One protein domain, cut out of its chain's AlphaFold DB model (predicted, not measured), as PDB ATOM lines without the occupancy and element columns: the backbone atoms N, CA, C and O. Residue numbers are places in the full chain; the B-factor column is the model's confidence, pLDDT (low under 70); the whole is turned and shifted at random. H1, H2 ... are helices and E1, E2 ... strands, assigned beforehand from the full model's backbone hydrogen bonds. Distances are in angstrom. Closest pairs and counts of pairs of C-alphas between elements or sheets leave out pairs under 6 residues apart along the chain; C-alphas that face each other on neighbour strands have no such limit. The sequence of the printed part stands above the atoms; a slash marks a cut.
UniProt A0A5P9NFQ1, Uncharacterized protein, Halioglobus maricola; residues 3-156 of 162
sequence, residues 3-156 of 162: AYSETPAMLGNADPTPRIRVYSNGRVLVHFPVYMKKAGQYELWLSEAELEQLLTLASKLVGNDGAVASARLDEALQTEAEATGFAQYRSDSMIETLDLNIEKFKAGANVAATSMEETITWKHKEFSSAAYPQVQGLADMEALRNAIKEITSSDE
ATOM      1  N   ALA A   3     -10.644 -27.085  -0.386       88.56
ATOM      2  CA  ALA A   3     -11.634 -26.106   0.041       88.56
ATOM      3  C   ALA A   3     -11.536 -25.886   1.549       88.56
ATOM      4  O   ALA A   3     -11.310 -26.821   2.309       88.56
ATOM      5  N   TYR A   4     -11.665 -24.635   1.975       88.12
ATOM      6  CA  TYR A   4     -11.526 -24.249   3.373       88.12
ATOM      7  C   TYR A   4     -12.648 -23.302   3.788       88.12
ATOM      8  O   TYR A   4     -12.981 -22.360   3.061       88.12
ATOM      9  N   SER A   5     -13.189 -23.539   4.980       87.06
ATOM     10  CA  SER A   5     -14.321 -22.817   5.551       87.06
ATOM     11  C   SER A   5     -14.089 -22.521   7.028       87.06
ATOM     12  O   SER A   5     -13.547 -23.344   7.762       87.06
ATOM     13  N   GLU A   6     -14.558 -21.356   7.476       84.19
ATOM     14  CA  GLU A   6     -14.645 -21.013   8.894       84.19
ATOM     15  C   GLU A   6     -16.093 -20.670   9.222       84.19
ATOM     16  O   GLU A   6     -16.654 -19.713   8.681       84.19
ATOM     17  N   THR A   7     -16.691 -21.429  10.130       78.31
ATOM     18  CA  THR A   7     -18.083 -21.254  10.523       78.31
ATOM     19  C   THR A   7     -18.161 -21.000  12.022       78.31
ATOM     20  O   THR A   7     -17.693 -21.822  12.811       78.31
ATOM     21  N   PRO A   8     -18.746 -19.878  12.472       74.56
ATOM     22  CA  PRO A   8     -19.012 -19.682  13.892       74.56
ATOM     23  C   PRO A   8     -19.981 -20.760  14.385       74.56
ATOM     24  O   PRO A   8     -21.038 -20.952  13.784       74.56
ATOM     25  N   ALA A   9     -19.647 -21.450  15.480       66.38
ATOM     26  CA  ALA A   9     -20.396 -22.622  15.944       66.38
ATOM     27  C   ALA A   9     -21.873 -22.321  16.278       66.38
ATOM     28  O   ALA A   9     -22.710 -23.218  16.250       66.38
ATOM     29  N   MET A  10     -22.195 -21.057  16.575       65.25
ATOM     30  CA  MET A  10     -23.521 -20.593  17.002       65.25
ATOM     31  C   MET A  10     -24.366 -19.958  15.879       65.25
ATOM     32  O   MET A  10     -25.466 -19.466  16.138       65.25
ATOM     33  N   LEU A  11     -23.881 -19.922  14.634       64.38
ATOM     34  CA  LEU A  11     -24.606 -19.301  13.521       64.38
ATOM     35  C   LEU A  11     -25.608 -20.293  12.911       64.38
ATOM     36  O   LEU A  11     -25.248 -21.157  12.121       64.38
ATOM     37  N   GLY A  12     -26.893 -20.139  13.251       57.97
ATOM     38  CA  GLY A  12     -27.973 -21.025  12.783       57.97
ATOM     39  C   GLY A  12     -28.272 -20.973  11.277       57.97
ATOM     40  O   GLY A  12     -29.028 -21.805  10.786       57.97
ATOM     41  N   ASN A  13     -27.698 -20.013  10.542       64.44
ATOM     42  CA  ASN A  13     -27.820 -19.892   9.087       64.44
ATOM     43  C   ASN A  13     -26.497 -19.392   8.482       64.44
ATOM     44  O   ASN A  13     -26.422 -18.298   7.922       64.44
ATOM     45  N   ALA A  14     -25.420 -20.142   8.720       65.62
ATOM     46  CA  ALA A  14     -24.117 -19.845   8.140       65.62
ATOM     47  C   ALA A  14     -24.141 -19.981   6.610       65.62
ATOM     48  O   ALA A  14     -24.824 -20.854   6.073       65.62
ATOM     49  N   ASP A  15     -23.378 -19.132   5.916       70.19
ATOM     50  CA  ASP A  15     -23.163 -19.276   4.475       70.19
ATOM     51  C   ASP A  15     -22.486 -20.634   4.205       70.19
ATOM     52  O   ASP A  15     -21.408 -20.881   4.754       70.19
ATOM     53  N   PRO A  16     -23.099 -21.535   3.414       72.25
ATOM     54  CA  PRO A  16     -22.526 -22.851   3.138       72.25
ATOM     55  C   PRO A  16     -21.362 -22.783   2.140       72.25
ATOM     56  O   PRO A  16     -20.729 -23.802   1.860       72.25
ATOM     57  N   THR A  17     -21.099 -21.617   1.544       77.31
ATOM     58  CA  THR A  17     -20.055 -21.452   0.538       77.31
ATOM     59  C   THR A  17     -18.679 -21.457   1.210       77.31
ATOM     60  O   THR A  17     -18.421 -20.610   2.069       77.31
ATOM     61  N   PRO A  18     -17.754 -22.352   0.803       79.12
ATOM     62  CA  PRO A  18     -16.399 -22.350   1.322       79.12
ATOM     63  C   PRO A  18     -15.719 -21.015   1.090       79.12
ATOM     64  O   PRO A  18     -15.786 -20.454  -0.004       79.12
ATOM     65  N   ARG A  19     -15.025 -20.542   2.122       85.06
ATOM     66  CA  ARG A  19     -14.321 -19.262   2.100       85.06
ATOM     67  C   ARG A  19     -13.215 -19.251   1.052       85.06
ATOM     68  O   ARG A  19     -12.992 -18.221   0.425       85.06
ATOM     69  N   ILE A  20     -12.535 -20.378   0.853       90.19
ATOM     70  CA  ILE A  20     -11.550 -20.551  -0.216       90.19
ATOM     71  C   ILE A  20     -11.783 -21.872  -0.941       90.19
ATOM     72  O   ILE A  20     -12.066 -22.890  -0.312       90.19
ATOM     73  N   ARG A  21     -11.584 -21.866  -2.261       90.75
ATOM     74  CA  ARG A  21     -11.361 -23.060  -3.081       90.75
ATOM     75  C   ARG A  21     -10.090 -22.891  -3.907       90.75
ATOM     76  O   ARG A  21      -9.991 -21.954  -4.687       90.75
ATOM     77  N   VAL A  22      -9.148 -23.814  -3.768       90.25
ATOM     78  CA  VAL A  22      -7.906 -23.881  -4.543       90.25
ATOM     79  C   VAL A  22      -7.974 -25.059  -5.505       90.25
ATOM     80  O   VAL A  22      -8.200 -26.207  -5.107       90.25
ATOM     81  N   TYR A  23      -7.784 -24.784  -6.788       89.00
ATOM     82  CA  TYR A  23      -7.792 -25.774  -7.858       89.00
ATOM     83  C   TYR A  23      -6.371 -26.252  -8.179       89.00
ATOM     84  O   TYR A  23      -5.381 -25.593  -7.874       89.00
ATOM     85  N   SER A  24      -6.258 -27.423  -8.813       83.25
ATOM     86  CA  SER A  24      -4.967 -28.047  -9.154       83.25
ATOM     87  C   SER A  24      -4.145 -27.267 -10.183       83.25
ATOM     88  O   SER A  24      -2.964 -27.541 -10.347       83.25
ATOM     89  N   ASN A  25      -4.755 -26.305 -10.874       84.69
ATOM     90  CA  ASN A  25      -4.092 -25.409 -11.818       84.69
ATOM     91  C   ASN A  25      -3.614 -24.093 -11.173       84.69
ATOM     92  O   ASN A  25      -3.250 -23.178 -11.902       84.69
ATOM     93  N   GLY A  26      -3.683 -23.965  -9.844       85.75
ATOM     94  CA  GLY A  26      -3.286 -22.754  -9.121       85.75
ATOM     95  C   GLY A  26      -4.362 -21.672  -9.048       85.75
ATOM     96  O   GLY A  26      -4.183 -20.703  -8.317       85.75
ATOM     97  N   ARG A  27      -5.507 -21.833  -9.728       91.44
ATOM     98  CA  ARG A  27      -6.635 -20.908  -9.574       91.44
ATOM     99  C   ARG A  27      -7.183 -20.997  -8.154       91.44
ATOM    100  O   ARG A  27      -7.449 -22.093  -7.653       91.44
ATOM    101  N   VAL A  28      -7.422 -19.849  -7.541       91.62
ATOM    102  CA  VAL A  28      -8.049 -19.726  -6.227       91.62
ATOM    103  C   VAL A  28      -9.316 -18.906  -6.359       91.62
ATOM    104  O   VAL A  28      -9.300 -17.838  -6.955       91.62
ATOM    105  N   LEU A  29     -10.409 -19.401  -5.786       91.94
ATOM    106  CA  LEU A  29     -11.634 -18.640  -5.575       91.94
ATOM    107  C   LEU A  29     -11.768 -18.330  -4.092       91.94
ATOM    108  O   LEU A  29     -11.704 -19.237  -3.262       91.94
ATOM    109  N   VAL A  30     -11.980 -17.061  -3.770       90.38
ATOM    110  CA  VAL A  30     -12.211 -16.580  -2.412       90.38
ATOM    111  C   VAL A  30     -13.624 -16.028  -2.324       90.38
ATOM    112  O   VAL A  30     -13.994 -15.103  -3.045       90.38
ATOM    113  N   HIS A  31     -14.406 -16.587  -1.411       89.12
ATOM    114  CA  HIS A  31     -15.748 -16.133  -1.108       89.12
ATOM    115  C   HIS A  31     -15.755 -15.368   0.213       89.12
ATOM    116  O   HIS A  31     -15.414 -15.908   1.269       89.12
ATOM    117  N   PHE A  32     -16.198 -14.115   0.166       86.12
ATOM    118  CA  PHE A  32     -16.524 -13.349   1.360       86.12
ATOM    119  C   PHE A  32     -18.048 -13.273   1.516       86.12
ATOM    120  O   PHE A  32     -18.712 -12.690   0.647       86.12
ATOM    121  N   PRO A  33     -18.606 -13.808   2.619       81.94
ATOM    122  CA  PRO A  33     -20.041 -13.796   2.869       81.94
ATOM    123  C   PRO A  33     -20.639 -12.392   2.887       81.94
ATOM    124  O   PRO A  33     -19.975 -11.412   3.236       81.94
ATOM    125  N   VAL A  34     -21.939 -12.306   2.601       81.31
ATOM    126  CA  VAL A  34     -22.692 -11.042   2.463       81.31
ATOM    127  C   VAL A  34     -22.645 -10.129   3.693       81.31
ATOM    128  O   VAL A  34     -22.845  -8.924   3.579       81.31
ATOM    129  N   TYR A  35     -22.369 -10.685   4.871       75.38
ATOM    130  CA  TYR A  35     -22.261  -9.939   6.124       75.38
ATOM    131  C   TYR A  35     -20.858  -9.352   6.377       75.38
ATOM    132  O   TYR A  35     -20.646  -8.686   7.392       75.38
ATOM    133  N   MET A  36     -19.881  -9.584   5.492       78.69
ATOM    134  CA  MET A  36     -18.532  -9.022   5.591       78.69
ATOM    135  C   MET A  36     -18.385  -7.711   4.808       78.69
ATOM    136  O   MET A  36     -19.000  -7.501   3.770       78.69
ATOM    137  N   LYS A  37     -17.482  -6.831   5.266       76.81
ATOM    138  CA  LYS A  37     -17.192  -5.540   4.604       76.81
ATOM    139  C   LYS A  37     -16.674  -5.672   3.164       76.81
ATOM    140  O   LYS A  37     -16.842  -4.740   2.388       76.81
ATOM    141  N   LYS A  38     -16.028  -6.792   2.826       81.69
ATOM    142  CA  LYS A  38     -15.518  -7.120   1.482       81.69
ATOM    143  C   LYS A  38     -16.360  -8.222   0.817       81.69
ATOM    144  O   LYS A  38     -15.797  -9.118   0.209       81.69
ATOM    145  N   ALA A  39     -17.681  -8.223   1.015       85.31
ATOM    146  CA  ALA A  39     -18.558  -9.255   0.461       85.31
ATOM    147  C   ALA A  39     -18.415  -9.370  -1.066       85.31
ATOM    148  O   ALA A  39     -18.399  -8.359  -1.769       85.31
ATOM    149  N   GLY A  40     -18.341 -10.602  -1.569       87.25
ATOM    150  CA  GLY A  40     -18.164 -10.868  -2.994       87.25
ATOM    151  C   GLY A  40     -17.407 -12.159  -3.284       87.25
ATOM    152  O   GLY A  40     -17.025 -12.901  -2.377       87.25
ATOM    153  N   GLN A  41     -17.215 -12.418  -4.574       90.62
ATOM    154  CA  GLN A  41     -16.355 -13.480  -5.089       90.62
ATOM    155  C   GLN A  41     -15.101 -12.840  -5.669       90.62
ATOM    156  O   GLN A  41     -15.183 -11.869  -6.424       90.62
ATOM    157  N   TYR A  42     -13.955 -13.395  -5.315       92.19
ATOM    158  CA  TYR A  42     -12.657 -12.933  -5.767       92.19
ATOM    159  C   TYR A  42     -11.873 -14.108  -6.323       92.19
ATOM    160  O   TYR A  42     -12.088 -15.253  -5.918       92.19
ATOM    161  N   GLU A  43     -10.960 -13.827  -7.237       93.56
ATOM    162  CA  GLU A  43     -10.026 -14.815  -7.738       93.56
ATOM    163  C   GLU A  43      -8.594 -14.304  -7.722       93.56
ATOM    164  O   GLU A  43      -8.334 -13.105  -7.771       93.56
ATOM    165  N   LEU A  44      -7.671 -15.249  -7.610       94.38
ATOM    166  CA  LEU A  44      -6.252 -15.034  -7.847       94.38
ATOM    167  C   LEU A  44      -5.636 -16.321  -8.385       94.38
ATOM    168  O   LEU A  44      -6.260 -17.391  -8.376       94.38
ATOM    169  N   TRP A  45      -4.396 -16.215  -8.839       93.06
ATOM    170  CA  TRP A  45      -3.615 -17.342  -9.322       93.06
ATOM    171  C   TRP A  45      -2.373 -17.495  -8.464       93.06
ATOM    172  O   TRP A  45      -1.555 -16.587  -8.394       93.06
ATOM    173  N   LEU A  46      -2.234 -18.655  -7.831       90.00
ATOM    174  CA  LEU A  46      -1.001 -19.026  -7.152       90.00
ATOM    175  C   LEU A  46       0.051 -19.406  -8.190       90.00
ATOM    176  O   LEU A  46      -0.239 -20.106  -9.168       90.00
ATOM    177  N   SER A  47       1.291 -19.006  -7.934       90.62
ATOM    178  CA  SER A  47       2.448 -19.602  -8.588       90.62
ATOM    179  C   SER A  47       2.551 -21.096  -8.257       90.62
ATOM    180  O   SER A  47       1.991 -21.589  -7.275       90.62
ATOM    181  N   GLU A  48       3.305 -21.839  -9.069       86.69
ATOM    182  CA  GLU A  48       3.539 -23.271  -8.841       86.69
ATOM    183  C   GLU A  48       4.150 -23.537  -7.455       86.69
ATOM    184  O   GLU A  48       3.723 -24.457  -6.761       86.69
ATOM    185  N   ALA A  49       5.074 -22.675  -7.017       88.12
ATOM    186  CA  ALA A  49       5.717 -22.776  -5.710       88.12
ATOM    187  C   ALA A  49       4.733 -22.542  -4.550       88.12
ATOM    188  O   ALA A  49       4.745 -23.288  -3.572       88.12
ATOM    189  N   GLU A  50       3.857 -21.541  -4.655       90.19
ATOM    190  CA  GLU A  50       2.840 -21.264  -3.630       90.19
ATOM    191  C   GLU A  50       1.800 -22.384  -3.554       90.19
ATOM    192  O   GLU A  50       1.403 -22.801  -2.463       90.19
ATOM    193  N   LEU A  51       1.388 -22.914  -4.709       88.88
ATOM    194  CA  LEU A  51       0.482 -24.054  -4.773       88.88
ATOM    195  C   LEU A  51       1.116 -25.298  -4.138       88.88
ATOM    196  O   LEU A  51       0.474 -25.958  -3.319       88.88
ATOM    197  N   GLU A  52       2.367 -25.614  -4.475       86.81
ATOM    198  CA  GLU A  52       3.095 -26.748  -3.898       86.81
ATOM    199  C   GLU A  52       3.260 -26.596  -2.381       86.81
ATOM    200  O   GLU A  52       3.027 -27.550  -1.630       86.81
ATOM    201  N   GLN A  53       3.593 -25.393  -1.907       89.00
ATOM    202  CA  GLN A  53       3.701 -25.098  -0.481       89.00
ATOM    203  C   GLN A  53       2.364 -25.313   0.239       89.00
ATOM    204  O   GLN A  53       2.328 -25.980   1.278       89.00
ATOM    205  N   LEU A  54       1.261 -24.804  -0.316       88.56
ATOM    206  CA  LEU A  54      -0.067 -24.956   0.274       88.56
ATOM    207  C   LEU A  54      -0.499 -26.428   0.326       88.56
ATOM    208  O   LEU A  54      -0.978 -26.899   1.359       88.56
ATOM    209  N   LEU A  55      -0.294 -27.173  -0.763       85.31
ATOM    210  CA  LEU A  55      -0.608 -28.602  -0.820       85.31
ATOM    211  C   LEU A  55       0.267 -29.416   0.140       85.31
ATOM    212  O   LEU A  55      -0.226 -30.349   0.773       85.31
ATOM    213  N   THR A  56       1.537 -29.040   0.304       85.81
ATOM    214  CA  THR A  56       2.441 -29.658   1.280       85.81
ATOM    215  C   THR A  56       1.936 -29.450   2.704       85.81
ATOM    216  O   THR A  56       1.875 -30.410   3.470       85.81
ATOM    217  N   LEU A  57       1.520 -28.234   3.071       88.44
ATOM    218  CA  LEU A  57       0.920 -27.967   4.385       88.44
ATOM    219  C   LEU A  57      -0.359 -28.781   4.596       88.44
ATOM    220  O   LEU A  57      -0.483 -29.470   5.606       88.44
ATOM    221  N   ALA A  58      -1.266 -28.770   3.618       84.94
ATOM    222  CA  ALA A  58      -2.506 -29.538   3.675       84.94
ATOM    223  C   ALA A  58      -2.251 -31.045   3.829       84.94
ATOM    224  O   ALA A  58      -2.936 -31.721   4.589       84.94
ATOM    225  N   SER A  59      -1.222 -31.570   3.166       82.00
ATOM    226  CA  SER A  59      -0.883 -32.990   3.238       82.00
ATOM    227  C   SER A  59      -0.415 -33.470   4.611       82.00
ATOM    228  O   SER A  59      -0.571 -34.645   4.926       82.00
ATOM    229  N   LYS A  60       0.134 -32.583   5.450       84.81
ATOM    230  CA  LYS A  60       0.534 -32.934   6.823       84.81
ATOM    231  C   LYS A  60      -0.664 -33.182   7.736       84.81
ATOM    232  O   LYS A  60      -0.522 -33.795   8.788       84.81
ATOM    233  N   LEU A  61      -1.830 -32.685   7.340       82.06
ATOM    234  CA  LEU A  61      -3.077 -32.854   8.074       82.06
ATOM    235  C   LEU A  61      -3.800 -34.148   7.708       82.06
ATOM    236  O   LEU A  61      -4.718 -34.547   8.410       82.06
ATOM    237  N   VAL A  62      -3.358 -34.825   6.652       79.81
ATOM    238  CA  VAL A  62      -3.936 -36.087   6.194       79.81
ATOM    239  C   VAL A  62      -3.769 -37.151   7.266       79.81
ATOM    240  O   VAL A  62      -2.660 -37.396   7.747       79.81
ATOM    241  N   GLY A  63      -4.875 -37.783   7.647       75.75
ATOM    242  CA  GLY A  63      -4.904 -38.757   8.733       75.75
ATOM    243  C   GLY A  63      -4.820 -38.149  10.138       75.75
ATOM    244  O   GLY A  63      -4.864 -38.904  11.112       75.75
ATOM    245  N   ASN A  64      -4.733 -36.819  10.278       77.31
ATOM    246  CA  ASN A  64      -5.002 -36.161  11.552       77.31
ATOM    247  C   ASN A  64      -6.514 -35.964  11.687       77.31
ATOM    248  O   ASN A  64      -7.104 -35.071  11.083       77.31
ATOM    249  N   ASP A  65      -7.136 -36.776  12.538       74.88
ATOM    250  CA  ASP A  65      -8.534 -36.584  12.901       74.88
ATOM    251  C   ASP A  65      -8.674 -35.312  13.759       74.88
ATOM    252  O   ASP A  65      -8.338 -35.283  14.949       74.88
ATOM    253  N   GLY A  66      -9.167 -34.239  13.137       77.25
ATOM    254  CA  GLY A  66      -9.395 -32.958  13.804       77.25
ATOM    255  C   GLY A  66     -10.375 -33.043  14.980       77.25
ATOM    256  O   GLY A  66     -10.260 -32.258  15.926       77.25
ATOM    257  N   ALA A  67     -11.278 -34.032  15.000       80.00
ATOM    258  CA  ALA A  67     -12.150 -34.279  16.144       80.00
ATOM    259  C   ALA A  67     -11.370 -34.885  17.319       80.00
ATOM    260  O   ALA A  67     -11.561 -34.461  18.459       80.00
ATOM    261  N   VAL A  68     -10.442 -35.812  17.052       83.81
ATOM    262  CA  VAL A  68      -9.545 -36.371  18.081       83.81
ATOM    263  C   VAL A  68      -8.637 -35.289  18.654       83.81
ATOM    264  O   VAL A  68      -8.452 -35.219  19.869       83.81
ATOM    265  N   ALA A  69      -8.081 -34.424  17.809       83.06
ATOM    266  CA  ALA A  69      -7.246 -33.328  18.280       83.06
ATOM    267  C   ALA A  69      -8.040 -32.299  19.103       83.06
ATOM    268  O   ALA A  69      -7.560 -31.860  20.147       83.06
ATOM    269  N   SER A  70      -9.276 -31.990  18.693       82.50
ATOM    270  CA  SER A  70     -10.189 -31.143  19.474       82.50
ATOM    271  C   SER A  70     -10.490 -31.764  20.845       82.50
ATOM    272  O   SER A  70     -10.373 -31.083  21.857       82.50
ATOM    273  N   ALA A  71     -10.766 -33.072  20.904       85.38
ATOM    274  CA  ALA A  71     -11.022 -33.773  22.165       85.38
ATOM    275  C   ALA A  71      -9.803 -33.778  23.109       85.38
ATOM    276  O   ALA A  71      -9.951 -33.612  24.317       85.38
ATOM    277  N   ARG A  72      -8.584 -33.922  22.568       86.31
ATOM    278  CA  ARG A  72      -7.340 -33.811  23.356       86.31
ATOM    279  C   ARG A  72      -7.142 -32.409  23.927       86.31
ATOM    280  O   ARG A  72      -6.597 -32.263  25.018       86.31
ATOM    281  N   LEU A  73      -7.542 -31.383  23.181       86.19
ATOM    282  CA  LEU A  73      -7.487 -30.010  23.663       86.19
ATOM    283  C   LEU A  73      -8.521 -29.774  24.772       86.19
ATOM    284  O   LEU A  73      -8.168 -29.188  25.791       86.19
ATOM    285  N   ASP A  74      -9.742 -30.292  24.623       86.50
ATOM    286  CA  ASP A  74     -10.769 -30.244  25.673       86.50
ATOM    287  C   ASP A  74     -10.277 -30.897  26.979       86.50
ATOM    288  O   ASP A  74     -10.419 -30.323  28.059       86.50
ATOM    289  N   GLU A  75      -9.625 -32.061  26.889       88.00
ATOM    290  CA  GLU A  75      -9.037 -32.759  28.040       88.00
ATOM    291  C   GLU A  75      -7.899 -31.954  28.696       88.00
ATOM    292  O   GLU A  75      -7.810 -31.868  29.927       88.00
ATOM    293  N   ALA A  76      -7.043 -31.316  27.890       86.62
ATOM    294  CA  ALA A  76      -5.976 -30.455  28.394       86.62
ATOM    295  C   ALA A  76      -6.535 -29.230  29.137       86.62
ATOM    296  O   ALA A  76      -6.057 -28.905  30.226       86.62
ATOM    297  N   LEU A  77      -7.570 -28.589  28.585       85.88
ATOM    298  CA  LEU A  77      -8.254 -27.452  29.209       85.88
ATOM    299  C   LEU A  77      -8.934 -27.849  30.521       85.88
ATOM    300  O   LEU A  77      -8.858 -27.109  31.503       85.88
ATOM    301  N   GLN A  78      -9.564 -29.025  30.564       87.31
ATOM    302  CA  GLN A  78     -10.166 -29.542  31.789       87.31
ATOM    303  C   GLN A  78      -9.107 -29.804  32.868       87.31
ATOM    304  O   GLN A  78      -9.269 -29.367  34.006       87.31
ATOM    305  N   THR A  79      -8.001 -30.457  32.509       87.56
ATOM    306  CA  THR A  79      -6.903 -30.750  33.443       87.56
ATOM    307  C   THR A  79      -6.297 -29.463  34.015       87.56
ATOM    308  O   THR A  79      -6.031 -29.368  35.214       87.56
ATOM    309  N   GLU A  80      -6.106 -28.441  33.176       86.62
ATOM    310  CA  GLU A  80      -5.623 -27.125  33.604       86.62
ATOM    311  C   GLU A  80      -6.618 -26.436  34.552       86.62
ATOM    312  O   GLU A  80      -6.214 -25.864  35.570       86.62
ATOM    313  N   ALA A  81      -7.918 -26.534  34.268       88.19
ATOM    314  CA  ALA A  81      -8.963 -25.980  35.121       88.19
ATOM    315  C   ALA A  81      -9.018 -26.659  36.494       88.19
ATOM    316  O   ALA A  81      -9.164 -25.977  37.508       88.19
ATOM    317  N   GLU A  82      -8.846 -27.980  36.548       89.38
ATOM    318  CA  GLU A  82      -8.774 -28.737  37.801       89.38
ATOM    319  C   GLU A  82      -7.519 -28.381  38.615       89.38
ATOM    320  O   GLU A  82      -7.592 -28.247  39.836       89.38
ATOM    321  N   ALA A  83      -6.379 -28.170  37.950       89.19
ATOM    322  CA  ALA A  83      -5.118 -27.830  38.608       89.19
ATOM    323  C   ALA A  83      -5.071 -26.384  39.132       89.19
ATOM    324  O   ALA A  83      -4.491 -26.119  40.187       89.19
ATOM    325  N   THR A  84      -5.650 -25.438  38.391       88.75
ATOM    326  CA  THR A  84      -5.569 -23.998  38.694       88.75
ATOM    327  C   THR A  84      -6.817 -23.450  39.387       88.75
ATOM    328  O   THR A  84      -6.764 -22.377  39.985       88.75
ATOM    329  N   GLY A  85      -7.942 -24.165  39.301       86.00
ATOM    330  CA  GLY A  85      -9.264 -23.691  39.707       86.00
ATOM    331  C   GLY A  85      -9.928 -22.738  38.703       86.00
ATOM    332  O   GLY A  85     -11.015 -22.235  38.986       86.00
ATOM    333  N   PHE A  86      -9.306 -22.472  37.547       78.69
ATOM    334  CA  PHE A  86      -9.817 -21.547  36.533       78.69
ATOM    335  C   PHE A  86     -10.216 -22.280  35.251       78.69
ATOM    336  O   PHE A  86      -9.368 -22.759  34.506       78.69
ATOM    337  N   ALA A  87     -11.515 -22.303  34.947       78.31
ATOM    338  CA  ALA A  87     -12.009 -22.804  33.669       78.31
ATOM    339  C   ALA A  87     -11.880 -21.732  32.576       78.31
ATOM    340  O   ALA A  87     -12.441 -20.640  32.699       78.31
ATOM    341  N   GLN A  88     -11.171 -22.053  31.495       70.56
ATOM    342  CA  GLN A  88     -11.135 -21.227  30.291       70.56
ATOM    343  C   GLN A  88     -12.160 -21.744  29.281       70.56
ATOM    344  O   GLN A  88     -12.124 -22.903  28.880       70.56
ATOM    345  N   TYR A  89     -13.074 -20.873  28.855       67.69
ATOM    346  CA  TYR A  89     -14.056 -21.169  27.817       67.69
ATOM    347  C   TYR A  89     -14.177 -19.972  26.875       67.69
ATOM    348  O   TYR A  89     -14.302 -18.832  27.331       67.69
ATOM    349  N   ARG A  90     -14.153 -20.218  25.561       68.31
ATOM    350  CA  ARG A  90     -14.475 -19.198  24.554       68.31
ATOM    351  C   ARG A  90     -15.877 -19.448  24.006       68.31
ATOM    352  O   ARG A  90     -16.108 -20.427  23.307       68.31
ATOM    353  N   SER A  91     -16.793 -18.526  24.307       57.50
ATOM    354  CA  SER A  91     -18.187 -18.575  23.841       57.50
ATOM    355  C   SER A  91     -18.335 -18.428  22.323       57.50
ATOM    356  O   SER A  91     -19.312 -18.914  21.761       57.50
ATOM    357  N   ASP A  92     -17.348 -17.820  21.663       64.19
ATOM    358  CA  ASP A  92     -17.324 -17.601  20.215       64.19
ATOM    359  C   ASP A  92     -16.402 -18.612  19.523       64.19
ATOM    360  O   ASP A  92     -15.478 -18.244  18.791       64.19
ATOM    361  N   SER A  93     -16.612 -19.902  19.793       69.56
ATOM    362  CA  SER A  93     -15.833 -20.945  19.129       69.56
ATOM    363  C   SER A  93     -16.158 -20.973  17.634       69.56
ATOM    364  O   SER A  93     -17.314 -20.885  17.200       69.56
ATOM    365  N   MET A  94     -15.111 -21.061  16.818       77.94
ATOM    366  CA  MET A  94     -15.252 -21.282  15.383       77.94
ATOM    367  C   MET A  94     -14.901 -22.722  15.048       77.94
ATOM    368  O   MET A  94     -13.962 -23.298  15.599       77.94
ATOM    369  N   ILE A  95     -15.671 -23.274  14.120       81.88
ATOM    370  CA  ILE A  95     -15.415 -24.553  13.485       81.88
ATOM    371  C   ILE A  95     -14.696 -24.254  12.177       81.88
ATOM    372  O   ILE A  95     -15.179 -23.474  11.356       81.88
ATOM    373  N   GLU A  96     -13.528 -24.846  12.001       84.75
ATOM    374  CA  GLU A  96     -12.811 -24.836  10.736       84.75
ATOM    375  C   GLU A  96     -13.048 -26.160  10.030       84.75
ATOM    376  O   GLU A  96     -12.905 -27.226  10.629       84.75
ATOM    377  N   THR A  97     -13.395 -26.090   8.752       86.50
ATOM    378  CA  THR A  97     -13.562 -27.270   7.909       86.50
ATOM    379  C   THR A  97     -12.619 -27.153   6.727       86.50
ATOM    380  O   THR A  97     -12.614 -26.142   6.021       86.50
ATOM    381  N   LEU A  98     -11.813 -28.189   6.532       86.50
ATOM    382  CA  LEU A  98     -10.902 -28.346   5.412       86.50
ATOM    383  C   LEU A  98     -11.322 -29.580   4.617       86.50
ATOM    384  O   LEU A  98     -11.210 -30.698   5.111       86.50
ATOM    385  N   ASP A  99     -11.760 -29.370   3.385       86.31
ATOM    386  CA  ASP A  99     -12.066 -30.432   2.438       86.31
ATOM    387  C   ASP A  99     -10.904 -30.574   1.453       86.31
ATOM    388  O   ASP A  99     -10.594 -29.669   0.670       86.31
ATOM    389  N   LEU A 100     -10.247 -31.725   1.481       84.44
ATOM    390  CA  LEU A 100      -9.150 -32.070   0.591       84.44
ATOM    391  C   LEU A 100      -9.645 -33.085  -0.427       84.44
ATOM    392  O   LEU A 100      -9.966 -34.209  -0.074       84.44
ATOM    393  N   ASN A 101      -9.656 -32.704  -1.700       83.25
ATOM    394  CA  ASN A 101      -9.898 -33.600  -2.822       83.25
ATOM    395  C   ASN A 101      -8.707 -33.515  -3.782       83.25
ATOM    396  O   ASN A 101      -8.681 -32.682  -4.689       83.25
ATOM    397  N   ILE A 102      -7.669 -34.313  -3.560       75.00
ATOM    398  CA  ILE A 102      -6.441 -34.268  -4.357       75.00
ATOM    399  C   ILE A 102      -6.383 -35.504  -5.250       75.00
ATOM    400  O   ILE A 102      -6.100 -36.613  -4.798       75.00
ATOM    401  N   GLU A 103      -6.607 -35.305  -6.547       65.38
ATOM    402  CA  GLU A 103      -6.354 -36.330  -7.554       65.38
ATOM    403  C   GLU A 103      -4.838 -36.468  -7.750       65.38
ATOM    404  O   GLU A 103      -4.164 -35.504  -8.108       65.38
ATOM    405  N   LYS A 104      -4.301 -37.677  -7.531       64.31
ATOM    406  CA  LYS A 104      -2.863 -38.001  -7.640       64.31
ATOM    407  C   LYS A 104      -1.970 -37.335  -6.580       64.31
ATOM    408  O   LYS A 104      -0.876 -36.864  -6.892       64.31
ATOM    409  N   PHE A 105      -2.386 -37.362  -5.319       63.25
ATOM    410  CA  PHE A 105      -1.531 -36.987  -4.196       63.25
ATOM    411  C   PHE A 105      -0.339 -37.950  -4.045       63.25
ATOM    412  O   PHE A 105      -0.508 -39.169  -4.077       63.25
ATOM    413  N   LYS A 106       0.870 -37.412  -3.850       61.84
ATOM    414  CA  LYS A 106       2.072 -38.183  -3.502       61.84
ATOM    415  C   LYS A 106       2.610 -37.714  -2.156       61.84
ATOM    416  O   LYS A 106       3.169 -36.629  -2.071       61.84
ATOM    417  N   ALA A 107       2.548 -38.569  -1.137       59.88
ATOM    418  CA  ALA A 107       3.107 -38.301   0.196       59.88
ATOM    419  C   ALA A 107       4.657 -38.290   0.249       59.88
ATOM    420  O   ALA A 107       5.252 -38.322   1.323       59.88
ATOM    421  N   GLY A 108       5.327 -38.307  -0.906       57.44
ATOM    422  CA  GLY A 108       6.780 -38.325  -1.041       57.44
ATOM    423  C   GLY A 108       7.218 -38.727  -2.449       57.44
ATOM    424  O   GLY A 108       6.438 -39.290  -3.219       57.44
ATOM    425  N   ALA A 109       8.488 -38.477  -2.786       54.44
ATOM    426  CA  ALA A 109       9.035 -38.692  -4.133       54.44
ATOM    427  C   ALA A 109       8.851 -40.130  -4.668       54.44
ATOM    428  O   ALA A 109       8.669 -40.321  -5.870       54.44
ATOM    429  N   ASN A 110       8.834 -41.125  -3.771       61.84
ATOM    430  CA  ASN A 110       8.722 -42.552  -4.100       61.84
ATOM    431  C   ASN A 110       7.352 -43.169  -3.769       61.84
ATOM    432  O   ASN A 110       7.201 -44.388  -3.827       61.84
ATOM    433  N   VAL A 111       6.355 -42.359  -3.404       62.72
ATOM    434  CA  VAL A 111       5.009 -42.849  -3.091       62.72
ATOM    435  C   VAL A 111       4.168 -42.842  -4.366       62.72
ATOM    436  O   VAL A 111       4.182 -41.872  -5.133       62.72
ATOM    437  N   ALA A 112       3.456 -43.943  -4.625       58.09
ATOM    438  CA  ALA A 112       2.507 -44.012  -5.728       58.09
ATOM    439  C   ALA A 112       1.436 -42.929  -5.551       58.09
ATOM    440  O   ALA A 112       0.990 -42.666  -4.437       58.09
ATOM    441  N   ALA A 113       1.055 -42.286  -6.653       65.81
ATOM    442  CA  ALA A 113       0.055 -41.239  -6.587       65.81
ATOM    443  C   ALA A 113      -1.311 -41.857  -6.267       65.81
ATOM    444  O   ALA A 113      -1.785 -42.708  -7.019       65.81
ATOM    445  N   THR A 114      -1.930 -41.414  -5.179       63.62
ATOM    446  CA  THR A 114      -3.238 -41.887  -4.718       63.62
ATOM    447  C   THR A 114      -4.219 -40.724  -4.734       63.62
ATOM    448  O   THR A 114      -3.854 -39.592  -4.430       63.62
ATOM    449  N   SER A 115      -5.461 -40.981  -5.136       68.44
ATOM    450  CA  SER A 115      -6.530 -39.995  -4.983       68.44
ATOM    451  C   SER A 115      -6.951 -39.932  -3.523       68.44
ATOM    452  O   SER A 115      -7.153 -40.971  -2.896       68.44
ATOM    453  N   MET A 116      -7.069 -38.724  -2.993       74.88
ATOM    454  CA  MET A 116      -7.383 -38.484  -1.593       74.88
ATOM    455  C   MET A 116      -8.618 -37.606  -1.488       74.88
ATOM    456  O   MET A 116      -8.652 -36.537  -2.092       74.88
ATOM    457  N   GLU A 117      -9.593 -38.068  -0.715       82.81
ATOM    458  CA  GLU A 117     -10.784 -37.314  -0.342       82.81
ATOM    459  C   GLU A 117     -10.920 -37.379   1.179       82.81
ATOM    460  O   GLU A 117     -11.149 -38.451   1.739       82.81
ATOM    461  N   GLU A 118     -10.690 -36.255   1.852       84.25
ATOM    462  CA  GLU A 118     -10.706 -36.172   3.312       84.25
ATOM    463  C   GLU A 118     -11.308 -34.838   3.757       84.25
ATOM    464  O   GLU A 118     -10.933 -33.780   3.252       84.25
ATOM    465  N   THR A 119     -12.230 -34.897   4.715       86.50
ATOM    466  CA  THR A 119     -12.800 -33.717   5.371       86.50
ATOM    467  C   THR A 119     -12.300 -33.678   6.803       86.50
ATOM    468  O   THR A 119     -12.602 -34.561   7.605       86.50
ATOM    469  N   ILE A 120     -11.565 -32.626   7.138       86.31
ATOM    470  CA  ILE A 120     -10.997 -32.407   8.463       86.31
ATOM    471  C   ILE A 120     -11.781 -31.279   9.114       86.31
ATOM    472  O   ILE A 120     -11.835 -30.161   8.601       86.31
ATOM    473  N   THR A 121     -12.413 -31.576  10.248       84.50
ATOM    474  CA  THR A 121     -13.145 -30.585  11.040       84.50
ATOM    475  C   THR A 121     -12.402 -30.323  12.335       84.50
ATOM    476  O   THR A 121     -12.132 -31.248  13.100       84.50
ATOM    477  N   TRP A 122     -12.099 -29.059  12.591       83.75
ATOM    478  CA  TRP A 122     -11.355 -28.614  13.755       83.75
ATOM    479  C   TRP A 122     -12.183 -27.617  14.559       83.75
ATOM    480  O   TRP A 122     -12.792 -26.704  14.002       83.75
ATOM    481  N   LYS A 123     -12.209 -27.781  15.879       80.06
ATOM    482  CA  LYS A 123     -12.785 -26.803  16.808       80.06
ATOM    483  C   LYS A 123     -11.658 -26.107  17.550       80.06
ATOM    484  O   LYS A 123     -10.540 -26.600  17.578       80.06
ATOM    485  N   HIS A 124     -11.951 -24.982  18.189       74.75
ATOM    486  CA  HIS A 124     -10.992 -24.320  19.074       74.75
ATOM    487  C   HIS A 124      -9.807 -23.669  18.352       74.75
ATOM    488  O   HIS A 124      -8.680 -23.645  18.852       74.75
ATOM    489  N   LYS A 125     -10.063 -23.081  17.177       74.44
ATOM    490  CA  LYS A 125      -9.047 -22.369  16.387       74.44
ATOM    491  C   LYS A 125      -8.337 -21.252  17.164       74.44
ATOM    492  O   LYS A 125      -7.240 -20.831  16.813       74.44
ATOM    493  N   GLU A 126      -8.999 -20.741  18.192       78.88
ATOM    494  CA  GLU A 126      -8.531 -19.730  19.127       78.88
ATOM    495  C   GLU A 126      -7.284 -20.093  19.942       78.88
ATOM    496  O   GLU A 126      -6.617 -19.174  20.426       78.88
ATOM    497  N   PHE A 127      -6.994 -21.380  20.133       80.12
ATOM    498  CA  PHE A 127      -5.840 -21.820  20.906       80.12
ATOM    499  C   PHE A 127      -4.640 -22.025  19.984       80.12
ATOM    500  O   PHE A 127      -4.761 -22.534  18.871       80.12
ATOM    501  N   SER A 128      -3.472 -21.591  20.455       81.25
ATOM    502  CA  SER A 128      -2.223 -21.671  19.699       81.25
ATOM    503  C   SER A 128      -1.477 -22.960  20.017       81.25
ATOM    504  O   SER A 128      -1.444 -23.404  21.170       81.25
ATOM    505  N   SER A 129      -0.793 -23.503  19.010       87.06
ATOM    506  CA  SER A 129       0.142 -24.618  19.172       87.06
ATOM    507  C   SER A 129       1.267 -24.329  20.171       87.06
ATOM    508  O   SER A 129       1.771 -25.256  20.798       87.06
ATOM    509  N   ALA A 130       1.623 -23.058  20.391       87.19
ATOM    510  CA  ALA A 130       2.613 -22.673  21.395       87.19
ATOM    511  C   ALA A 130       2.131 -22.912  22.838       87.19
ATOM    512  O   ALA A 130       2.943 -23.218  23.709       87.19
ATOM    513  N   ALA A 131       0.826 -22.768  23.092       85.44
ATOM    514  CA  ALA A 131       0.231 -23.003  24.406       85.44
ATOM    515  C   ALA A 131      -0.092 -24.489  24.640       85.44
ATOM    516  O   ALA A 131       0.008 -24.963  25.769       85.44
ATOM    517  N   TYR A 132      -0.424 -25.227  23.574       86.38
ATOM    518  CA  TYR A 132      -0.794 -26.647  23.634       86.38
ATOM    519  C   TYR A 132       0.041 -27.504  22.665       86.38
ATOM    520  O   TYR A 132      -0.517 -28.148  21.771       86.38
ATOM    521  N   PRO A 133       1.380 -27.552  22.817       87.88
ATOM    522  CA  PRO A 133       2.263 -28.284  21.904       87.88
ATOM    523  C   PRO A 133       2.031 -29.802  21.914       87.88
ATOM    524  O   PRO A 133       2.423 -30.497  20.980       87.88
ATOM    525  N   GLN A 134       1.387 -30.329  22.958       84.38
ATOM    526  CA  GLN A 134       1.002 -31.735  23.078       84.38
ATOM    527  C   GLN A 134      -0.156 -32.139  22.150       84.38
ATOM    528  O   GLN A 134      -0.373 -33.333  21.929       84.38
ATOM    529  N   VAL A 135      -0.913 -31.179  21.604       85.69
ATOM    530  CA  VAL A 135      -2.031 -31.465  20.698       85.69
ATOM    531  C   VAL A 135      -1.489 -31.667  19.284       85.69
ATOM    532  O   VAL A 135      -1.194 -30.725  18.550       85.69
ATOM    533  N   GLN A 136      -1.351 -32.935  18.904       84.44
ATOM    534  CA  GLN A 136      -0.923 -33.337  17.564       84.44
ATOM    535  C   GLN A 136      -1.797 -32.695  16.472       84.44
ATOM    536  O   GLN A 136      -3.019 -32.655  16.594       84.44
ATOM    537  N   GLY A 137      -1.164 -32.203  15.404       83.69
ATOM    538  CA  GLY A 137      -1.837 -31.562  14.269       83.69
ATOM    539  C   GLY A 137      -2.188 -30.084  14.475       83.69
ATOM    540  O   GLY A 137      -2.438 -29.393  13.492       83.69
ATOM    541  N   LEU A 138      -2.139 -29.554  15.708       86.00
ATOM    542  CA  LEU A 138      -2.486 -28.150  15.978       86.00
ATOM    543  C   LEU A 138      -1.509 -27.174  15.305       86.00
ATOM    544  O   LEU A 138      -1.933 -26.186  14.712       86.00
ATOM    545  N   ALA A 139      -0.208 -27.476  15.345       88.62
ATOM    546  CA  ALA A 139       0.815 -26.667  14.681       88.62
ATOM    547  C   ALA A 139       0.667 -26.678  13.149       88.62
ATOM    548  O   ALA A 139       0.808 -25.639  12.506       88.62
ATOM    549  N   ASP A 140       0.345 -27.836  12.566       89.12
ATOM    550  CA  ASP A 140       0.140 -27.969  11.121       89.12
ATOM    551  C   ASP A 140      -1.136 -27.241  10.664       89.12
ATOM    552  O   ASP A 140      -1.119 -26.559   9.638       89.12
ATOM    553  N   MET A 141      -2.216 -27.303  11.457       86.56
ATOM    554  CA  MET A 141      -3.449 -26.546  11.203       86.56
ATOM    555  C   MET A 141      -3.202 -25.040  11.282       86.56
ATOM    556  O   MET A 141      -3.667 -24.292  10.424       86.56
ATOM    557  N   GLU A 142      -2.451 -24.585  12.288       89.12
ATOM    558  CA  GLU A 142      -2.083 -23.177  12.446       89.12
ATOM    559  C   GLU A 142      -1.236 -22.688  11.261       89.12
ATOM    560  O   GLU A 142      -1.495 -21.612  10.718       89.12
ATOM    561  N   ALA A 143      -0.281 -23.500  10.792       90.75
ATOM    562  CA  ALA A 143       0.522 -23.194   9.610       90.75
ATOM    563  C   ALA A 143      -0.331 -23.087   8.334       90.75
ATOM    564  O   ALA A 143      -0.191 -22.116   7.587       90.75
ATOM    565  N   LEU A 144      -1.247 -24.036   8.099       89.88
ATOM    566  CA  LEU A 144      -2.160 -23.981   6.954       89.88
ATOM    567  C   LEU A 144      -3.076 -22.750   7.024       89.88
ATOM    568  O   LEU A 144      -3.238 -22.043   6.029       89.88
ATOM    569  N   ARG A 145      -3.644 -22.460   8.198       89.12
ATOM    570  CA  ARG A 145      -4.513 -21.296   8.415       89.12
ATOM    571  C   ARG A 145      -3.787 -19.990   8.114       89.12
ATOM    572  O   ARG A 145      -4.364 -19.100   7.494       89.12
ATOM    573  N   ASN A 146      -2.532 -19.870   8.538       90.50
ATOM    574  CA  ASN A 146      -1.726 -18.685   8.266       90.50
ATOM    575  C   ASN A 146      -1.480 -18.508   6.762       90.50
ATOM    576  O   ASN A 146      -1.725 -17.418   6.253       90.50
ATOM    577  N   ALA A 147      -1.137 -19.579   6.038       90.75
ATOM    578  CA  ALA A 147      -0.983 -19.531   4.581       90.75
ATOM    579  C   ALA A 147      -2.292 -19.121   3.869       90.75
ATOM    580  O   ALA A 147      -2.311 -18.247   3.009       90.75
ATOM    581  N   ILE A 148      -3.427 -19.690   4.280       89.06
ATOM    582  CA  ILE A 148      -4.767 -19.325   3.783       89.06
ATOM    583  C   ILE A 148      -5.085 -17.850   4.066       89.06
ATOM    584  O   ILE A 148      -5.651 -17.145   3.224       89.06
ATOM    585  N   LYS A 149      -4.723 -17.358   5.255       88.62
ATOM    586  CA  LYS A 149      -4.930 -15.963   5.641       88.62
ATOM    587  C   LYS A 149      -4.104 -15.016   4.776       88.62
ATOM    588  O   LYS A 149      -4.648 -13.988   4.372       88.62
ATOM    589  N   GLU A 150      -2.853 -15.357   4.483       90.00
ATOM    590  CA  GLU A 150      -1.988 -14.603   3.567       90.00
ATOM    591  C   GLU A 150      -2.634 -14.494   2.181       90.00
ATOM    592  O   GLU A 150      -2.825 -13.381   1.694       90.00
ATOM    593  N   ILE A 151      -3.126 -15.608   1.628       87.06
ATOM    594  CA  ILE A 151      -3.850 -15.634   0.346       87.06
ATOM    595  C   ILE A 151      -5.086 -14.715   0.381       87.06
ATOM    596  O   ILE A 151      -5.267 -13.881  -0.500       87.06
ATOM    597  N   THR A 152      -5.932 -14.804   1.417       84.75
ATOM    598  CA  THR A 152      -7.139 -13.943   1.520       84.75
ATOM    599  C   THR A 152      -6.854 -12.476   1.825       84.75
ATOM    600  O   THR A 152      -7.759 -11.645   1.722       84.75
ATOM    601  N   SER A 153      -5.637 -12.161   2.263       85.88
ATOM    602  CA  SER A 153      -5.206 -10.797   2.566       85.88
ATOM    603  C   SER A 153      -4.381 -10.194   1.431       85.88
ATOM    604  O   SER A 153      -3.980  -9.041   1.561       85.88
ATOM    605  N   SER A 154      -4.138 -10.949   0.353       84.00
ATOM    606  CA  SER A 154      -3.382 -10.489  -0.806       84.00
ATOM    607  C   SER A 154      -4.077  -9.311  -1.489       84.00
ATOM    608  O   SER A 154      -5.298  -9.307  -1.681       84.00
ATOM    609  N   ASP A 155      -3.277  -8.325  -1.887       83.25
ATOM    610  CA  ASP A 155      -3.722  -7.187  -2.693       83.25
ATOM    611  C   ASP A 155      -3.962  -7.578  -4.167       83.25
ATOM    612  O   ASP A 155      -4.517  -6.790  -4.929       83.25
ATOM    613  N   GLU A 156      -3.593  -8.802  -4.559       83.19
ATOM    614  CA  GLU A 156      -3.764  -9.360  -5.911       83.19
ATOM    615  C   GLU A 156      -5.150  -9.986  -6.145       83.19
ATOM    616  O   GLU A 156      -5.405 -10.558  -7.200       83.19
TER     617      GLU A 156
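What this domain is: This is residues 3 to 156 of the 162 residues of an uncharacterized protein of Halioglobus maricola (UniProt A0A5P9NFQ1). A twisted sheet of six strands forms a wall, with helices H1 and H3 running across one face and the other face bare of named helices. A third helix, H2, begins beside edge strand E6 and runs on beyond the sheet. The printed part has 154 residues, with three named helices and six named strands that follow along the chain as E1 E2 E3 E4 H1 H2 E5 E6 H3; the sheet, in the order E4 E3 E2 E1 E5 E6, is antiparallel throughout. The class is mixed, helices and strands; the whole is compact, with a radius of gyration of the C-alphas of 16.9 A and spans of 52 by 44 by 25 A.

Where its parts are: E1, residues 3 to 8, begins at C-alpha 3 (-11.634, -26.106, 0.041) and is 17.0 A long. E2 holds residues 20 to 22, E3 residues 27 to 32 and E4 residues 40 to 45. H1, residues 48 to 59, is 16.1 A long, and H2, residues 66 to 84, is 26.7 A long, ending at C-alpha 84 (-5.569, -23.998, 38.694). E5, residues 94 to 105, is 28.6 A long and bends by 57 degrees at residue 102. E6, residues 114 to 123, is 28.0 A long. H3, residues 138 to 153, is 22.1 A long and ends at C-alpha 153 (-5.206, -10.797, 2.566).

How they stand to each other: E1 to E4 form a meander, each strand the antiparallel neighbour of the one before. Within hydrogen-bond range are N 4 and O 20 across the hairpin of E1 and E2, 2.9 A apart, N 29 and O 21 across the hairpin of E2 and E3, 2.8 A apart, and N 30 and O 42 across the hairpin of E3 and E4, 2.8 A apart. Across E1 and E5, N 5 and O 97 are 2.9 A apart; in the hairpin of E5 and E6, N 98 and O 120 are 2.9 A apart. H1, H2 and H3 are on the same face. H1 lies over E5 at a height over the sheet of 8.5 A, and H3 runs across the strands at 9.7 A. H1 touches H3 with residues 54 to 58 alone, the closest C-alphas being those of Leu 57 and Leu 144, 5.7 A apart; they run opposite ways at a shallow tilt of 34 degrees, only just short of steep. H2 lies over none of the strands; its closest C-alpha to E6 is that of Gly 66, 4.8 A from that of Trp 122. In H1, H2 and H3 every O i to N i+4 pair is within hydrogen-bond range.

The domain as a whole: The C-alphas of Asn 25 and Gly 85, the two farthest apart, are 51.8 A apart. The printed part has no cut. The links E1 to E2 and E6 to H3 are long. The mean pLDDT of the printed part is 81.5; residues 9 to 14, 89 to 93 and 103 to 115 are under 70.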